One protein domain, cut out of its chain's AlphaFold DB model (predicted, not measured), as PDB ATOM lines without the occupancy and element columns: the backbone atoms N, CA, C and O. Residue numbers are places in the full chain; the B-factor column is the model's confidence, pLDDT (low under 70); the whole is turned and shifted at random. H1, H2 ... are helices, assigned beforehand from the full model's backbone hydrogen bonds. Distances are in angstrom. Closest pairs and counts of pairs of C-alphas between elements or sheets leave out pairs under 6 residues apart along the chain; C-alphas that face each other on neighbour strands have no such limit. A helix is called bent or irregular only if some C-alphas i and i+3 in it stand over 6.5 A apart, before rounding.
ATOM      1  N   PRO A 151     217.255 134.211 171.245       84.00
ATOM      2  CA  PRO A 151     217.002 134.629 169.870       84.00
ATOM      3  C   PRO A 151     215.778 133.940 169.250       84.00
ATOM      4  O   PRO A 151     215.101 134.556 168.421       84.00
ATOM      5  N   ASP A 152     215.446 132.713 169.663       85.75
ATOM      6  CA  ASP A 152     214.314 131.965 169.109       85.75
ATOM      7  C   ASP A 152     212.989 132.564 169.595       85.75
ATOM      8  O   ASP A 152     212.074 132.801 168.798       85.75
ATOM      9  N   LEU A 153     212.911 132.929 170.880       83.38
ATOM     10  CA  LEU A 153     211.749 133.633 171.435       83.38
ATOM     11  C   LEU A 153     211.560 135.021 170.805       83.38
ATOM     12  O   LEU A 153     210.427 135.457 170.574       83.38
ATOM     13  N   GLN A 154     212.652 135.732 170.498       84.12
ATOM     14  CA  GLN A 154     212.576 137.012 169.788       84.12
ATOM     15  C   GLN A 154     212.035 136.830 168.363       84.12
ATOM     16  O   GLN A 154     211.162 137.597 167.937       84.12
ATOM     17  N   ALA A 155     212.517 135.815 167.644       88.38
ATOM     18  CA  ALA A 155     212.058 135.487 166.300       88.38
ATOM     19  C   ALA A 155     210.569 135.121 166.277       88.38
ATOM     20  O   ALA A 155     209.815 135.669 165.468       88.38
ATOM     21  N   GLU A 156     210.124 134.264 167.200       88.94
ATOM     22  CA  GLU A 156     208.717 133.878 167.334       88.94
ATOM     23  C   GLU A 156     207.826 135.098 167.600       88.94
ATOM     24  O   GLU A 156     206.797 135.289 166.943       88.94
ATOM     25  N   ARG A 157     208.254 135.986 168.505       85.94
ATOM     26  CA  ARG A 157     207.508 137.201 168.843       85.94
ATOM     27  C   ARG A 157     207.387 138.157 167.658       85.94
ATOM     28  O   ARG A 157     206.291 138.654 167.395       85.94
ATOM     29  N   GLU A 158     208.474 138.441 166.943       91.00
ATOM     30  CA  GLU A 158     208.418 139.326 165.771       91.00
ATOM     31  C   GLU A 158     207.612 138.701 164.628       91.00
ATOM     32  O   GLU A 158     206.839 139.402 163.971       91.00
ATOM     33  N   MET A 159     207.702 137.383 164.431       90.75
ATOM     34  CA  MET A 159     206.871 136.677 163.457       90.75
ATOM     35  C   MET A 159     205.384 136.785 163.808       90.75
ATOM     36  O   MET A 159     204.569 137.116 162.942       90.75
ATOM     37  N   PHE A 160     205.031 136.590 165.083       89.88
ATOM     38  CA  PHE A 160     203.664 136.761 165.570       89.88
ATOM     39  C   PHE A 160     203.150 138.180 165.311       89.88
ATOM     40  O   PHE A 160     202.079 138.332 164.725       89.88
ATOM     41  N   LYS A 161     203.920 139.221 165.665       89.81
ATOM     42  CA  LYS A 161     203.540 140.623 165.401       89.81
ATOM     43  C   LYS A 161     203.276 140.860 163.919       89.81
ATOM     44  O   LYS A 161     202.236 141.406 163.553       89.81
ATOM     45  N   ARG A 162     204.208 140.445 163.055       91.31
ATOM     46  CA  ARG A 162     204.107 140.638 161.600       91.31
ATOM     47  C   ARG A 162     202.870 139.945 161.037       91.31
ATOM     48  O   ARG A 162     202.123 140.569 160.287       91.31
ATOM     49  N   LEU A 163     202.623 138.695 161.431       89.25
ATOM     50  CA  LEU A 163     201.446 137.941 161.004       89.25
ATOM     51  C   LEU A 163     200.152 138.584 161.514       89.25
ATOM     52  O   LEU A 163     199.210 138.768 160.746       89.25
ATOM     53  N   PHE A 164     200.121 138.973 162.786       86.44
ATOM     54  CA  PHE A 164     198.975 139.628 163.400       86.44
ATOM     55  C   PHE A 164     198.612 140.932 162.677       86.44
ATOM     56  O   PHE A 164     197.455 141.128 162.292       86.44
ATOM     57  N   TYR A 165     199.590 141.811 162.436       86.44
ATOM     58  CA  TYR A 165     199.359 143.064 161.718       86.44
ATOM     59  C   TYR A 165     198.972 142.819 160.259       86.44
ATOM     60  O   TYR A 165     198.049 143.465 159.763       86.44
ATOM     61  N   PHE A 166     199.610 141.861 159.581       85.50
ATOM     62  CA  PHE A 166     199.256 141.490 158.212       85.50
ATOM     63  C   PHE A 166     197.795 141.034 158.105       85.50
ATOM     64  O   PHE A 166     197.054 141.532 157.252       85.50
ATOM     65  N   LEU A 167     197.359 140.133 158.990       81.62
ATOM     66  CA  LEU A 167     195.979 139.649 159.031       81.62
ATOM     67  C   LEU A 167     195.000 140.774 159.380       81.62
ATOM     68  O   LEU A 167     193.967 140.898 158.727       81.62
ATOM     69  N   SER A 168     195.347 141.632 160.341       78.50
ATOM     70  CA  SER A 168     194.512 142.768 160.752       78.50
ATOM     71  C   SER A 168     194.299 143.758 159.605       78.50
ATOM     72  O   SER A 168     193.162 144.079 159.262       78.50
ATOM     73  N   VAL A 169     195.379 144.188 158.945       77.00
ATOM     74  CA  VAL A 169     195.317 145.118 157.806       77.00
ATOM     75  C   VAL A 169     194.571 144.491 156.626       77.00
ATOM     76  O   VAL A 169     193.743 145.152 155.998       77.00
ATOM     77  N   THR A 170     194.813 143.211 156.333       75.12
ATOM     78  CA  THR A 170     194.122 142.495 155.248       75.12
ATOM     79  C   THR A 170     192.630 142.338 155.536       75.12
ATOM     80  O   THR A 170     191.805 142.512 154.635       75.12
ATOM     81  N   SER A 171     192.268 142.064 156.793       70.12
ATOM     82  CA  SER A 171     190.877 141.994 157.236       70.12
ATOM     83  C   SER A 171     190.184 143.343 157.062       70.12
ATOM     84  O   SER A 171     189.122 143.386 156.451       70.12
ATOM     85  N   ILE A 172     190.801 144.446 157.500       69.25
ATOM     86  CA  ILE A 172     190.247 145.802 157.336       69.25
ATOM     87  C   ILE A 172     190.021 146.124 155.851       69.25
ATOM     88  O   ILE A 172     188.929 146.546 155.469       69.25
ATOM     89  N   LYS A 173     191.014 145.859 154.990       67.06
ATOM     90  CA  LYS A 173     190.888 146.073 153.536       67.06
ATOM     91  C   LYS A 173     189.753 145.248 152.927       67.06
ATOM     92  O   LYS A 173     189.000 145.750 152.099       67.06
ATOM     93  N   SER A 174     189.590 144.005 153.377       64.69
ATOM     94  CA  SER A 174     188.530 143.112 152.899       64.69
ATOM     95  C   SER A 174     187.141 143.503 153.420       64.69
ATOM     96  O   SER A 174     186.152 143.353 152.702       64.69
ATOM     97  N   GLN A 175     187.057 144.021 154.648       62.56
ATOM     98  CA  GLN A 175     185.820 144.496 155.277       62.56
ATOM     99  C   GLN A 175     185.306 145.793 154.647       62.56
ATOM    100  O   GLN A 175     184.091 145.967 154.557       62.56
ATOM    101  N   PHE A 176     186.192 146.647 154.118       52.97
ATOM    102  CA  PHE A 176     185.811 147.845 153.354       52.97
ATOM    103  C   PHE A 176     184.865 147.524 152.176       52.97
ATOM    104  O   PHE A 176     184.097 148.375 151.738       52.97
ATOM    105  N   LEU A 177     184.862 146.277 151.687       48.50
ATOM    106  CA  LEU A 177     183.988 145.801 150.608       48.50
ATOM    107  C   LEU A 177     182.654 145.188 151.068       48.50
ATOM    108  O   LEU A 177     181.892 144.706 150.222       48.50
ATOM    109  N   GLN A 178     182.389 145.099 152.373       50.84
ATOM    110  CA  GLN A 178     181.221 144.386 152.911       50.84
ATOM    111  C   GLN A 178     180.114 145.290 153.470       50.84
ATOM    112  O   GLN A 178     179.153 144.770 154.017       50.84
ATOM    113  N   ASP A 179     180.177 146.607 153.249       49.31
ATOM    114  CA  ASP A 179     179.076 147.550 153.525       49.31
ATOM    115  C   ASP A 179     178.490 147.414 154.948       49.31
ATOM    116  O   ASP A 179     177.282 147.322 155.174       49.31
ATOM    117  N   HIS A 180     179.380 147.359 155.940       48.50
ATOM    118  CA  HIS A 180     179.004 147.308 157.349       48.50
ATOM    119  C   HIS A 180     179.503 148.555 158.069       48.50
ATOM    120  O   HIS A 180     180.598 148.605 158.625       48.50
ATOM    121  N   SER A 181     178.625 149.556 158.098       43.69
ATOM    122  CA  SER A 181     178.661 150.758 158.941       43.69
ATOM    123  C   SER A 181     178.786 150.473 160.451       43.69
ATOM    124  O   SER A 181     178.938 151.399 161.238       43.69
ATOM    125  N   SER A 182     178.755 149.209 160.881       41.47
ATOM    126  CA  SER A 182     178.671 148.794 162.284       41.47
ATOM    127  C   SER A 182     179.978 148.298 162.922       41.47
ATOM    128  O   SER A 182     180.010 148.147 164.140       41.47
ATOM    129  N   LEU A 183     181.060 148.059 162.168       45.22
ATOM    130  CA  LEU A 183     182.265 147.386 162.704       45.22
ATOM    131  C   LEU A 183     183.436 148.312 163.067       45.22
ATOM    132  O   LEU A 183     184.339 147.894 163.788       45.22
ATOM    133  N   HIS A 184     183.424 149.580 162.642       45.84
ATOM    134  CA  HIS A 184     184.450 150.551 163.056       45.84
ATOM    135  C   HIS A 184     184.281 151.041 164.506       45.84
ATOM    136  O   HIS A 184     185.201 151.643 165.056       45.84
ATOM    137  N   ILE A 185     183.116 150.785 165.118       42.41
ATOM    138  CA  ILE A 185     182.765 151.216 166.483       42.41
ATOM    139  C   ILE A 185     182.963 150.093 167.498       42.41
ATOM    140  O   ILE A 185     183.126 150.363 168.685       42.41
ATOM    141  N   THR A 186     182.977 148.833 167.063       40.53
ATOM    142  CA  THR A 186     183.372 147.744 167.949       40.53
ATOM    143  C   THR A 186     184.859 147.879 168.218       40.53
ATOM    144  O   THR A 186     185.693 147.400 167.451       40.53
ATOM    145  N   GLU A 187     185.172 148.563 169.320       46.62
ATOM    146  CA  GLU A 187     186.281 148.221 170.195       46.62
ATOM    147  C   GLU A 187     186.394 146.698 170.181       46.62
ATOM    148  O   GLU A 187     185.612 146.011 170.831       46.62
ATOM    149  N   SER A 188     187.295 146.142 169.368       40.19
ATOM    150  CA  SER A 188     187.733 144.782 169.627       40.19
ATOM    151  C   SER A 188     188.511 144.900 170.932       40.19
ATOM    152  O   SER A 188     189.587 145.506 170.921       40.19
ATOM    153  N   PRO A 189     188.002 144.381 172.064       37.97
ATOM    154  CA  PRO A 189     188.658 144.528 173.359       37.97
ATOM    155  C   PRO A 189     189.958 143.712 173.433       37.97
ATOM    156  O   PRO A 189     190.583 143.630 174.486       37.97
ATOM    157  N   CYS A 190     190.335 143.021 172.354       40.16
ATOM    158  CA  CYS A 190     191.166 141.838 172.467       40.16
ATOM    159  C   CYS A 190     192.663 142.072 172.301       40.16
ATOM    160  O   CYS A 190     193.406 141.225 172.773       40.16
ATOM    161  N   LEU A 191     193.129 143.186 171.731       49.06
ATOM    162  CA  LEU A 191     194.533 143.600 171.833       49.06
ATOM    163  C   LEU A 191     194.623 145.108 171.626       49.06
ATOM    164  O   LEU A 191     194.349 145.605 170.534       49.06
ATOM    165  N   ASP A 192     195.044 145.837 172.657       60.88
ATOM    166  CA  ASP A 192     195.573 147.178 172.452       60.88
ATOM    167  C   ASP A 192     196.793 147.029 171.535       60.88
ATOM    168  O   ASP A 192     197.853 146.578 171.956       60.88
ATOM    169  N   PHE A 193     196.627 147.335 170.245       64.25
ATOM    170  CA  PHE A 193     197.666 147.219 169.216       64.25
ATOM    171  C   PHE A 193     198.982 147.894 169.629       64.25
ATOM    172  O   PHE A 193     200.040 147.555 169.099       64.25
ATOM    173  N   ARG A 194     198.922 148.831 170.584       65.31
ATOM    174  CA  ARG A 194     200.070 149.529 171.159       65.31
ATOM    175  C   ARG A 194     200.911 148.638 172.074       65.31
ATOM    176  O   ARG A 194     202.116 148.852 172.148       65.31
ATOM    177  N   THR A 195     200.333 147.628 172.727       73.25
ATOM    178  CA  THR A 195     201.065 146.769 173.678       73.25
ATOM    179  C   THR A 195     202.019 145.799 172.990       73.25
ATOM    180  O   THR A 195     203.026 145.410 173.579       73.25
ATOM    181  N   MET A 196     201.752 145.425 171.736       79.19
ATOM    182  CA  MET A 196     202.666 144.581 170.958       79.19
ATOM    183  C   MET A 196     203.891 145.348 170.451       79.19
ATOM    184  O   MET A 196     204.954 144.751 170.268       79.19
ATOM    185  N   GLY A 197     203.763 146.662 170.258       85.69
ATOM    186  CA  GLY A 197     204.781 147.493 169.625       85.69
ATOM    187  C   GLY A 197     204.933 147.223 168.124       85.69
ATOM    188  O   GLY A 197     204.452 146.225 167.587       85.69
ATOM    189  N   LEU A 198     205.630 148.130 167.440       89.62
ATOM    190  CA  LEU A 198     205.871 148.022 166.002       89.62
ATOM    191  C   LEU A 198     206.788 146.828 165.673       89.62
ATOM    192  O   LEU A 198     207.679 146.509 166.472       89.62
ATOM    193  N   PRO A 199     206.594 146.174 164.511       92.69
ATOM    194  CA  PRO A 199     207.479 145.108 164.064       92.69
ATOM    195  C   PRO A 199     208.881 145.659 163.779       92.69
ATOM    196  O   PRO A 199     209.029 146.756 163.237       92.69
ATOM    197  N   LYS A 200     209.911 144.883 164.117       93.75
ATOM    198  CA  LYS A 200     211.320 145.223 163.876       93.75
ATOM    199  C   LYS A 200     212.007 144.123 163.074       93.75
ATOM    200  O   LYS A 200     211.620 142.960 163.219       93.75
ATOM    201  N   PRO A 201     213.000 144.445 162.224       94.88
ATOM    202  CA  PRO A 201     213.832 143.424 161.598       94.88
ATOM    203  C   PRO A 201     214.521 142.560 162.661       94.88
ATOM    204  O   PRO A 201     214.900 143.060 163.721       94.88
ATOM    205  N   LEU A 202     214.663 141.270 162.382       92.31
ATOM    206  CA  LEU A 202     215.436 140.348 163.208       92.31
ATOM    207  C   LEU A 202     216.935 140.485 162.896       92.31
ATOM    208  O   LEU A 202     217.288 140.902 161.789       92.31
ATOM    209  N   PRO A 203     217.832 140.110 163.826       89.81
ATOM    210  CA  PRO A 203     219.261 140.034 163.533       89.81
ATOM    211  C   PRO A 203     219.522 139.169 162.288       89.81
ATOM    212  O   PRO A 203     219.034 138.045 162.195       89.81
ATOM    213  N   GLY A 204     220.261 139.702 161.313       90.62
ATOM    214  CA  GLY A 204     220.544 139.036 160.033       90.62
ATOM    215  C   GLY A 204     219.504 139.265 158.926       90.62
ATOM    216  O   GLY A 204     219.764 138.931 157.769       90.62
ATOM    217  N   GLU A 205     218.351 139.874 159.223       93.38
ATOM    218  CA  GLU A 205     217.470 140.394 158.178       93.38
ATOM    219  C   GLU A 205     218.017 141.729 157.672       93.38
ATOM    220  O   GLU A 205     217.894 142.759 158.329       93.38
ATOM    221  N   GLU A 206     218.594 141.719 156.475       94.56
ATOM    222  CA  GLU A 206     219.186 142.901 155.848       94.56
ATOM    223  C   GLU A 206     218.526 143.226 154.496       94.56
ATOM    224  O   GLU A 206     217.668 142.501 153.974       94.56
ATOM    225  N   GLY A 207     218.903 144.370 153.920       94.19
ATOM    226  CA  GLY A 207     218.483 144.778 152.581       94.19
ATOM    227  C   GLY A 207     216.962 144.868 152.423       94.19
ATOM    228  O   GLY A 207     216.285 145.614 153.133       94.19
ATOM    229  N   LEU A 208     216.412 144.130 151.452       91.94
ATOM    230  CA  LEU A 208     214.989 144.196 151.103       91.94
ATOM    231  C   LEU A 208     214.059 143.662 152.198       91.94
ATOM    232  O   LEU A 208     212.926 144.135 152.285       91.94
ATOM    233  N   VAL A 209     214.515 142.706 153.014       93.69
ATOM    234  CA  VAL A 209     213.698 142.122 154.090       93.69
ATOM    235  C   VAL A 209     213.523 143.146 155.204       93.69
ATOM    236  O   VAL A 209     212.391 143.522 155.507       93.69
ATOM    237  N   ALA A 210     214.630 143.699 155.714       95.12
ATOM    238  CA  ALA A 210     214.590 144.799 156.675       95.12
ATOM    239  C   ALA A 210     213.750 145.968 156.156       95.12
ATOM    240  O   ALA A 210     212.912 146.511 156.876       95.12
ATOM    241  N   ARG A 211     213.918 146.319 154.874       94.62
ATOM    242  CA  ARG A 211     213.166 147.401 154.233       94.62
ATOM    243  C   ARG A 211     211.656 147.161 154.240       94.62
ATOM    244  O   ARG A 211     210.901 148.088 154.515       94.62
ATOM    245  N   ALA A 212     211.210 145.932 153.980       93.38
ATOM    246  CA  ALA A 212     209.794 145.569 154.025       93.38
ATOM    247  C   ALA A 212     209.221 145.607 155.454       93.38
ATOM    248  O   ALA A 212     208.078 146.030 155.656       93.38
ATOM    249  N   VAL A 213     210.012 145.195 156.450       95.12
ATOM    250  CA  VAL A 213     209.605 145.231 157.862       95.12
ATOM    251  C   VAL A 213     209.474 146.674 158.347       95.12
ATOM    252  O   VAL A 213     208.432 147.035 158.888       95.12
ATOM    253  N   TYR A 214     210.464 147.524 158.066       96.06
ATOM    254  CA  TYR A 214     210.400 148.952 158.383       96.06
ATOM    255  C   TYR A 214     209.257 149.662 157.657       96.06
ATOM    256  O   TYR A 214     208.510 150.405 158.285       96.06
ATOM    257  N   TYR A 215     209.058 149.393 156.364       94.94
ATOM    258  CA  TYR A 215     207.888 149.871 155.625       94.94
ATOM    259  C   TYR A 215     206.579 149.538 156.353       94.94
ATOM    260  O   TYR A 215     205.730 150.408 156.544       94.94
ATOM    261  N   SER A 216     206.434 148.285 156.789       92.44
ATOM    262  CA  SER A 216     205.242 147.827 157.503       92.44
ATOM    263  C   SER A 216     205.086 148.550 158.841       92.44
ATOM    264  O   SER A 216     203.985 148.980 159.170       92.44
ATOM    265  N   ALA A 217     206.180 148.745 159.582       93.81
ATOM    266  CA  ALA A 217     206.185 149.507 160.827       93.81
ATOM    267  C   ALA A 217     205.730 150.960 160.617       93.81
ATOM    268  O   ALA A 217     204.826 151.412 161.317       93.81
ATOM    269  N   TYR A 218     206.271 151.666 159.618       95.25
ATOM    270  CA  TYR A 218     205.885 153.052 159.330       95.25
ATOM    271  C   TYR A 218     204.447 153.173 158.834       95.25
ATOM    272  O   TYR A 218     203.767 154.141 159.167       95.25
ATOM    273  N   LEU A 219     203.952 152.193 158.074       91.44
ATOM    274  CA  LEU A 219     202.555 152.163 157.646       91.44
ATOM    275  C   LEU A 219     201.598 151.981 158.836       91.44
ATOM    276  O   LEU A 219     200.549 152.622 158.890       91.44
ATOM    277  N   LEU A 220     201.961 151.127 159.798       88.69
ATOM    278  CA  LEU A 220     201.204 150.948 161.039       88.69
ATOM    279  C   LEU A 220     201.251 152.207 161.907       88.69
ATOM    280  O   LEU A 220     200.224 152.628 162.433       88.69
ATOM    281  N   GLU A 221     202.425 152.830 162.015       89.88
ATOM    282  CA  GLU A 221     202.595 154.091 162.729       89.88
ATOM    283  C   GLU A 221     201.737 155.201 162.119       89.88
ATOM    284  O   GLU A 221     201.059 155.913 162.855       89.88
ATOM    285  N   LEU A 222     201.702 155.296 160.784       89.25
ATOM    286  CA  LEU A 222     200.819 156.215 160.081       89.25
ATOM    287  C   LEU A 222     199.375 155.963 160.512       89.25
ATOM    288  O   LEU A 222     198.731 156.878 161.009       89.25
ATOM    289  N   GLY A 223     198.892 154.718 160.436       81.31
ATOM    290  CA  GLY A 223     197.524 154.341 160.815       81.31
ATOM    291  C   GLY A 223     197.102 154.725 162.243       81.31
ATOM    292  O   GLY A 223     195.906 154.882 162.504       81.31
ATOM    293  N   ASN A 224     198.047 154.969 163.157       77.56
ATOM    294  CA  ASN A 224     197.737 155.391 164.523       77.56
ATOM    295  C   ASN A 224     196.999 156.737 164.597       77.56
ATOM    296  O   ASN A 224     196.313 156.967 165.596       77.56
ATOM    297  N   TYR A 225     197.043 157.598 163.566       70.81
ATOM    298  CA  TYR A 225     196.296 158.871 163.571       70.81
ATOM    299  C   TYR A 225     194.784 158.676 163.806       70.81
ATOM    300  O   TYR A 225     194.122 159.552 164.372       70.81
ATOM    301  N   GLN A 226     194.247 157.512 163.417       64.62
ATOM    302  CA  GLN A 226     192.836 157.141 163.573       64.62
ATOM    303  C   GLN A 226     192.503 156.564 164.960       64.62
ATOM    304  O   GLN A 226     191.342 156.554 165.364       64.62
ATOM    305  N   ILE A 227     193.506 156.068 165.689       62.66
ATOM    306  CA  ILE A 227     193.337 155.273 166.919       62.66
ATOM    307  C   ILE A 227     193.571 156.127 168.178       62.66
ATOM    308  O   ILE A 227     193.243 155.723 169.294       62.66
ATOM    309  N   ILE A 228     194.126 157.332 168.039       63.25
ATOM    310  CA  ILE A 228     194.300 158.256 169.164       63.25
ATOM    311  C   ILE A 228     192.913 158.661 169.694       63.25
ATOM    312  O   ILE A 228     192.033 159.051 168.931       63.25
ATOM    313  N   ASN A 229     192.704 158.591 171.015       59.41
ATOM    314  CA  ASN A 229     191.416 158.927 171.643       59.41
ATOM    315  C   ASN A 229     190.970 160.373 171.371       59.41
ATOM    316  O   ASN A 229     189.781 160.658 171.393       59.41
ATOM    317  N   ALA A 230     191.900 161.265 171.032       59.78
ATOM    318  CA  ALA A 230     191.607 162.622 170.574       59.78
ATOM    319  C   ALA A 230     190.996 162.700 169.152       59.78
ATOM    320  O   ALA A 230     190.604 163.781 168.725       59.78
ATOM    321  N   SER A 231     190.900 161.577 168.429       65.50
ATOM    322  CA  SER A 231     190.404 161.469 167.046       65.50
ATOM    323  C   SER A 231     189.039 160.759 166.952       65.50
ATOM    324  O   SER A 231     188.709 160.180 165.916       65.50
ATOM    325  N   VAL A 232     188.238 160.749 168.030       71.94
ATOM    326  CA  VAL A 232     186.896 160.118 168.051       71.94
ATOM    327  C   VAL A 232     186.003 160.632 166.922       71.94
ATOM    328  O   VAL A 232     185.355 159.822 166.264       71.94
ATOM    329  N   ASP A 233     186.041 161.935 166.633       73.00
ATOM    330  CA  ASP A 233     185.230 162.555 165.577       73.00
ATOM    331  C   ASP A 233     185.427 161.874 164.216       73.00
ATOM    332  O   ASP A 233     184.463 161.627 163.503       73.00
ATOM    333  N   ILE A 234     186.663 161.499 163.875       72.06
ATOM    334  CA  ILE A 234     186.986 160.831 162.605       72.06
ATOM    335  C   ILE A 234     186.485 159.398 162.583       72.06
ATOM    336  O   ILE A 234     185.976 158.938 161.564       72.06
ATOM    337  N   ARG A 235     186.601 158.685 163.706       72.50
ATOM    338  CA  ARG A 235     186.041 157.334 163.818       72.50
ATOM    339  C   ARG A 235     184.530 157.369 163.630       72.50
ATOM    340  O   ARG A 235     183.991 156.549 162.894       72.50
ATOM    341  N   TYR A 236     183.859 158.348 164.231       76.06
ATOM    342  CA  TYR A 236     182.423 158.548 164.061       76.06
ATOM    343  C   TYR A 236     182.060 158.978 162.640       76.06
ATOM    344  O   TYR A 236     181.044 158.523 162.116       76.06
ATOM    345  N   LEU A 237     182.893 159.801 162.005       74.31
ATOM    346  CA  LEU A 237     182.720 160.235 160.621       74.31
ATOM    347  C   LEU A 237     182.819 159.046 159.656       74.31
ATOM    348  O   LEU A 237     181.928 158.839 158.833       74.31
ATOM    349  N   PHE A 238     183.839 158.195 159.807       71.25
ATOM    350  CA  PHE A 238     183.991 156.978 159.001       71.25
ATOM    351  C   PHE A 238     182.917 155.930 159.288       71.25
ATOM    352  O   PHE A 238     182.453 155.254 158.370       71.25
ATOM    353  N   ALA A 239     182.463 155.828 160.536       70.50
ATOM    354  CA  ALA A 239     181.333 154.985 160.907       70.50
ATOM    355  C   ALA A 239     179.973 155.562 160.464       70.50
ATOM    356  O   ALA A 239     178.939 154.946 160.717       70.50
ATOM    357  N   LYS A 240     179.956 156.727 159.795       73.25
ATOM    358  CA  LYS A 240     178.746 157.442 159.356       73.25
ATOM    359  C   LYS A 240     177.773 157.749 160.505       73.25
ATOM    360  O   LYS A 240     176.570 157.855 160.286       73.25
ATOM    361  N   ILE A 241     178.287 157.883 161.730       76.62
ATOM    362  CA  ILE A 241     177.513 158.285 162.916       76.62
ATOM    363  C   ILE A 241     177.333 159.802 162.937       76.62
ATOM    364  O   ILE A 241     176.301 160.306 163.368       76.62
ATOM    365  N   THR A 242     178.357 160.528 162.489       78.19
ATOM    366  CA  THR A 242     178.357 161.988 162.382       78.19
ATOM    367  C   THR A 242     178.726 162.393 160.964       78.19
ATOM    368  O   THR A 242     179.513 161.724 160.301       78.19
ATOM    369  N   ASP A 243     178.167 163.508 160.515       74.88
ATOM    370  CA  ASP A 243     178.553 164.247 159.314       74.88
ATOM    371  C   ASP A 243     179.447 165.458 159.642       74.88
ATOM    372  O   ASP A 243     179.917 166.159 158.749       74.88
ATOM    373  N   LYS A 244     179.701 165.700 160.933       78.38
ATOM    374  CA  LYS A 244     180.471 166.839 161.436       78.38
ATOM    375  C   LYS A 244     181.855 166.405 161.889       78.38
ATOM    376  O   LYS A 244     181.987 165.486 162.695       78.38
ATOM    377  N   LEU A 245     182.860 167.146 161.434       81.94
ATOM    378  CA  LEU A 245     184.241 167.067 161.898       81.94
ATOM    379  C   LEU A 245     184.624 168.402 162.540       81.94
ATOM    380  O   LEU A 245     184.489 169.453 161.914       81.94
ATOM    381  N   SER A 246     185.092 168.374 163.789       82.88
ATOM    382  CA  SER A 246     185.553 169.595 164.449       82.88
ATOM    383  C   SER A 246     186.869 170.090 163.837       82.88
ATOM    384  O   SER A 246     187.739 169.301 163.454       82.88
ATOM    385  N   ILE A 247     187.032 171.416 163.768       82.19
ATOM    386  CA  ILE A 247     188.264 172.050 163.267       82.19
ATOM    387  C   ILE A 247     189.462 171.631 164.127       82.19
ATOM    388  O   ILE A 247     190.519 171.318 163.590       82.19
ATOM    389  N   GLU A 248     189.288 171.552 165.449       84.44
ATOM    390  CA  GLU A 248     190.337 171.113 166.375       84.44
ATOM    391  C   GLU A 248     190.802 169.683 166.074       84.44
ATOM    392  O   GLU A 248     192.005 169.430 165.980       84.44
ATOM    393  N   SER A 249     189.867 168.748 165.869       83.25
ATOM    394  CA  SER A 249     190.209 167.379 165.477       83.25
ATOM    395  C   SER A 249     190.942 167.354 164.138       83.25
ATOM    396  O   SER A 249     191.981 166.703 164.052       83.25
ATOM    397  N   CYS A 250     190.496 168.125 163.140       85.44
ATOM    398  CA  CYS A 250     191.211 168.272 161.869       85.44
ATOM    399  C   CYS A 250     192.653 168.765 162.088       85.44
ATOM    400  O   CYS A 250     193.600 168.090 161.694       85.44
ATOM    401  N   SER A 251     192.860 169.873 162.806       86.94
ATOM    402  CA  SER A 251     194.197 170.427 163.074       86.94
ATOM    403  C   SER A 251     195.120 169.464 163.833       86.94
ATOM    404  O   SER A 251     196.324 169.409 163.559       86.94
ATOM    405  N   ARG A 252     194.584 168.659 164.761       86.00
ATOM    406  CA  ARG A 252     195.357 167.612 165.453       86.00
ATOM    407  C   ARG A 252     195.826 166.517 164.498       86.00
ATOM    408  O   ARG A 252     196.970 166.063 164.608       86.00
ATOM    409  N   MET A 253     194.976 166.107 163.559       86.50
ATOM    410  CA  MET A 253     195.353 165.124 162.542       86.50
ATOM    411  C   MET A 253     196.425 165.672 161.619       86.50
ATOM    412  O   MET A 253     197.431 165.006 161.414       86.50
ATOM    413  N   GLU A 254     196.242 166.893 161.117       90.69
ATOM    414  CA  GLU A 254     197.225 167.558 160.263       90.69
ATOM    415  C   GLU A 254     198.585 167.611 160.958       90.69
ATOM    416  O   GLU A 254     199.587 167.180 160.397       90.69
ATOM    417  N   THR A 255     198.612 168.031 162.227       91.19
ATOM    418  CA  THR A 255     199.837 168.060 163.039       91.19
ATOM    419  C   THR A 255     200.472 166.675 163.164       91.19
ATOM    420  O   THR A 255     201.692 166.539 163.083       91.19
ATOM    421  N   SER A 256     199.659 165.633 163.347       90.00
ATOM    422  CA  SER A 256     200.137 164.251 163.463       90.00
ATOM    423  C   SER A 256     200.713 163.734 162.143       90.00
ATOM    424  O   SER A 256     201.780 163.128 162.150       90.00
ATOM    425  N   LEU A 257     200.059 164.028 161.016       92.69
ATOM    426  CA  LEU A 257     200.534 163.670 159.678       92.69
ATOM    427  C   LEU A 257     201.842 164.396 159.343       92.69
ATOM    428  O   LEU A 257     202.795 163.764 158.892       92.69
ATOM    429  N   ILE A 258     201.918 165.701 159.616       94.19
ATOM    430  CA  ILE A 258     203.136 166.501 159.418       94.19
ATOM    431  C   ILE A 258     204.285 165.925 160.244       94.19
ATOM    432  O   ILE A 258     205.365 165.674 159.713       94.19
ATOM    433  N   ARG A 259     204.041 165.667 161.536       93.88
ATOM    434  CA  ARG A 259     205.041 165.084 162.434       93.88
ATOM    435  C   ARG A 259     205.518 163.728 161.925       93.88
ATOM    436  O   ARG A 259     206.719 163.505 161.867       93.88
ATOM    437  N   TRP A 260     204.596 162.852 161.537       94.88
ATOM    438  CA  TRP A 260     204.935 161.535 161.005       94.88
ATOM    439  C   TRP A 260     205.845 161.646 159.775       94.88
ATOM    440  O   TRP A 260     206.910 161.037 159.747       94.88
ATOM    441  N   TYR A 261     205.495 162.496 158.802       95.69
ATOM    442  CA  TYR A 261     206.297 162.673 157.587       95.69
ATOM    443  C   TYR A 261     207.696 163.227 157.885       95.69
ATOM    444  O   TYR A 261     208.696 162.739 157.357       95.69
ATOM    445  N   ASN A 262     207.775 164.223 158.770       95.12
ATOM    446  CA  ASN A 262     209.035 164.852 159.161       95.12
ATOM    447  C   ASN A 262     209.931 163.924 159.994       95.12
ATOM    448  O   ASN A 262     211.150 164.099 159.981       95.12
ATOM    449  N   ASN A 263     209.351 162.926 160.660       95.12
ATOM    450  CA  ASN A 263     210.077 161.919 161.430       95.12
ATOM    451  C   ASN A 263     210.492 160.698 160.596       95.12
ATOM    452  O   ASN A 263     211.314 159.908 161.059       95.12
ATOM    453  N   LEU A 264     209.982 160.537 159.368       95.44
ATOM    454  CA  LEU A 264     210.420 159.448 158.497       95.44
ATOM    455  C   LEU A 264     211.919 159.560 158.198       95.44
ATOM    456  O   LEU A 264     212.373 160.642 157.798       95.44
TER     457      LEU A 264
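Overview. This is residues 151 to 264 of the 437 residues of an uncharacterized protein of Jimgerdemannia flammicorona (UniProt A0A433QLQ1). Three long helices lie in layers in a loosely joined stack: H1 passes H3 crosswise without touching it, and H5 folds back beside the later part of H3, with the short H4 at the turn between them. The small H2 sits near H1, in a long strand-free passage between H1 and H3, from which residues 186 to 192 stick out. The printed part has 114 residues with five named helices in the order H1, H2, H3, H4, H5 and no named strand, and the class is all helix. It is only just loose, close to compact, with a radius of gyration of the C-alphas of 16.3 A, and the C-alphas span 49 by 33 by 24 A.

Along the chain. H1, residues 151 to 175, is the longest helix at 35.8 A and begins with C-alpha 151 at (217.002, 134.629, 169.870). H2 is residues 193 to 196, 5.9 A long. H3, residues 207 to 226, is 30.5 A long and begins with C-alpha 207 at (218.483, 144.778, 152.581); it is neither bent nor irregular, but only just, as C-alphas 222 and 225 are 6.3 A apart. H4, residues 229 to 238, is 14.8 A long and irregular, with C-alphas 230 and 233 8.1 A apart. H5, residues 247 to 263, is 24.1 A long and ends with C-alpha 263 at (210.077, 161.919, 161.430).

Arrangement. H1 and H3 are near each other, with 10 pairs of C-alphas within 10 A but no pair within 8 A. H1 and H2 are close but not clearly touching; their closest C-alphas, of Lys 161 and Met 196, are 6.9 A apart. H2 and H3 are apart. H3 and H4 only just touch, with 3 pairs of C-alphas within 8 A, and only at the corner by their link; the closest C-alphas, of Gln 226 and Arg 235, are 6.8 A apart, and the lines are about perpendicular at 86 degrees. H3 touches H5 with residues 221 to 225 alone, at a shallow tilt of 15 degrees, opposite ways; the closest C-alphas, of Tyr 225 and Met 253, are 6.4 A apart. H4 touches H5 at 72 degrees, only just about perpendicular; the closest C-alphas, of Ser 231 and Ser 249, are 6.1 A apart. H1 is apart from H4 and H5. Every O i to N i+4 pair is within hydrogen-bond range in H1 and H5, against 14 of 16 in H3 and 4 of 6 in H4, while H2 is too short for such a pair.

Size, cuts and confidence. The two C-alphas farthest apart, those of Pro 151 and Asp 243, are 49.7 A apart. The printed part has no cut. The link from H1 to H2, 17 residues, is long; that from H3 to H4 is tight. Mean pLDDT of the printed part is 77.9, and it is under 70 at residues 172 to 194 and 226 to 231.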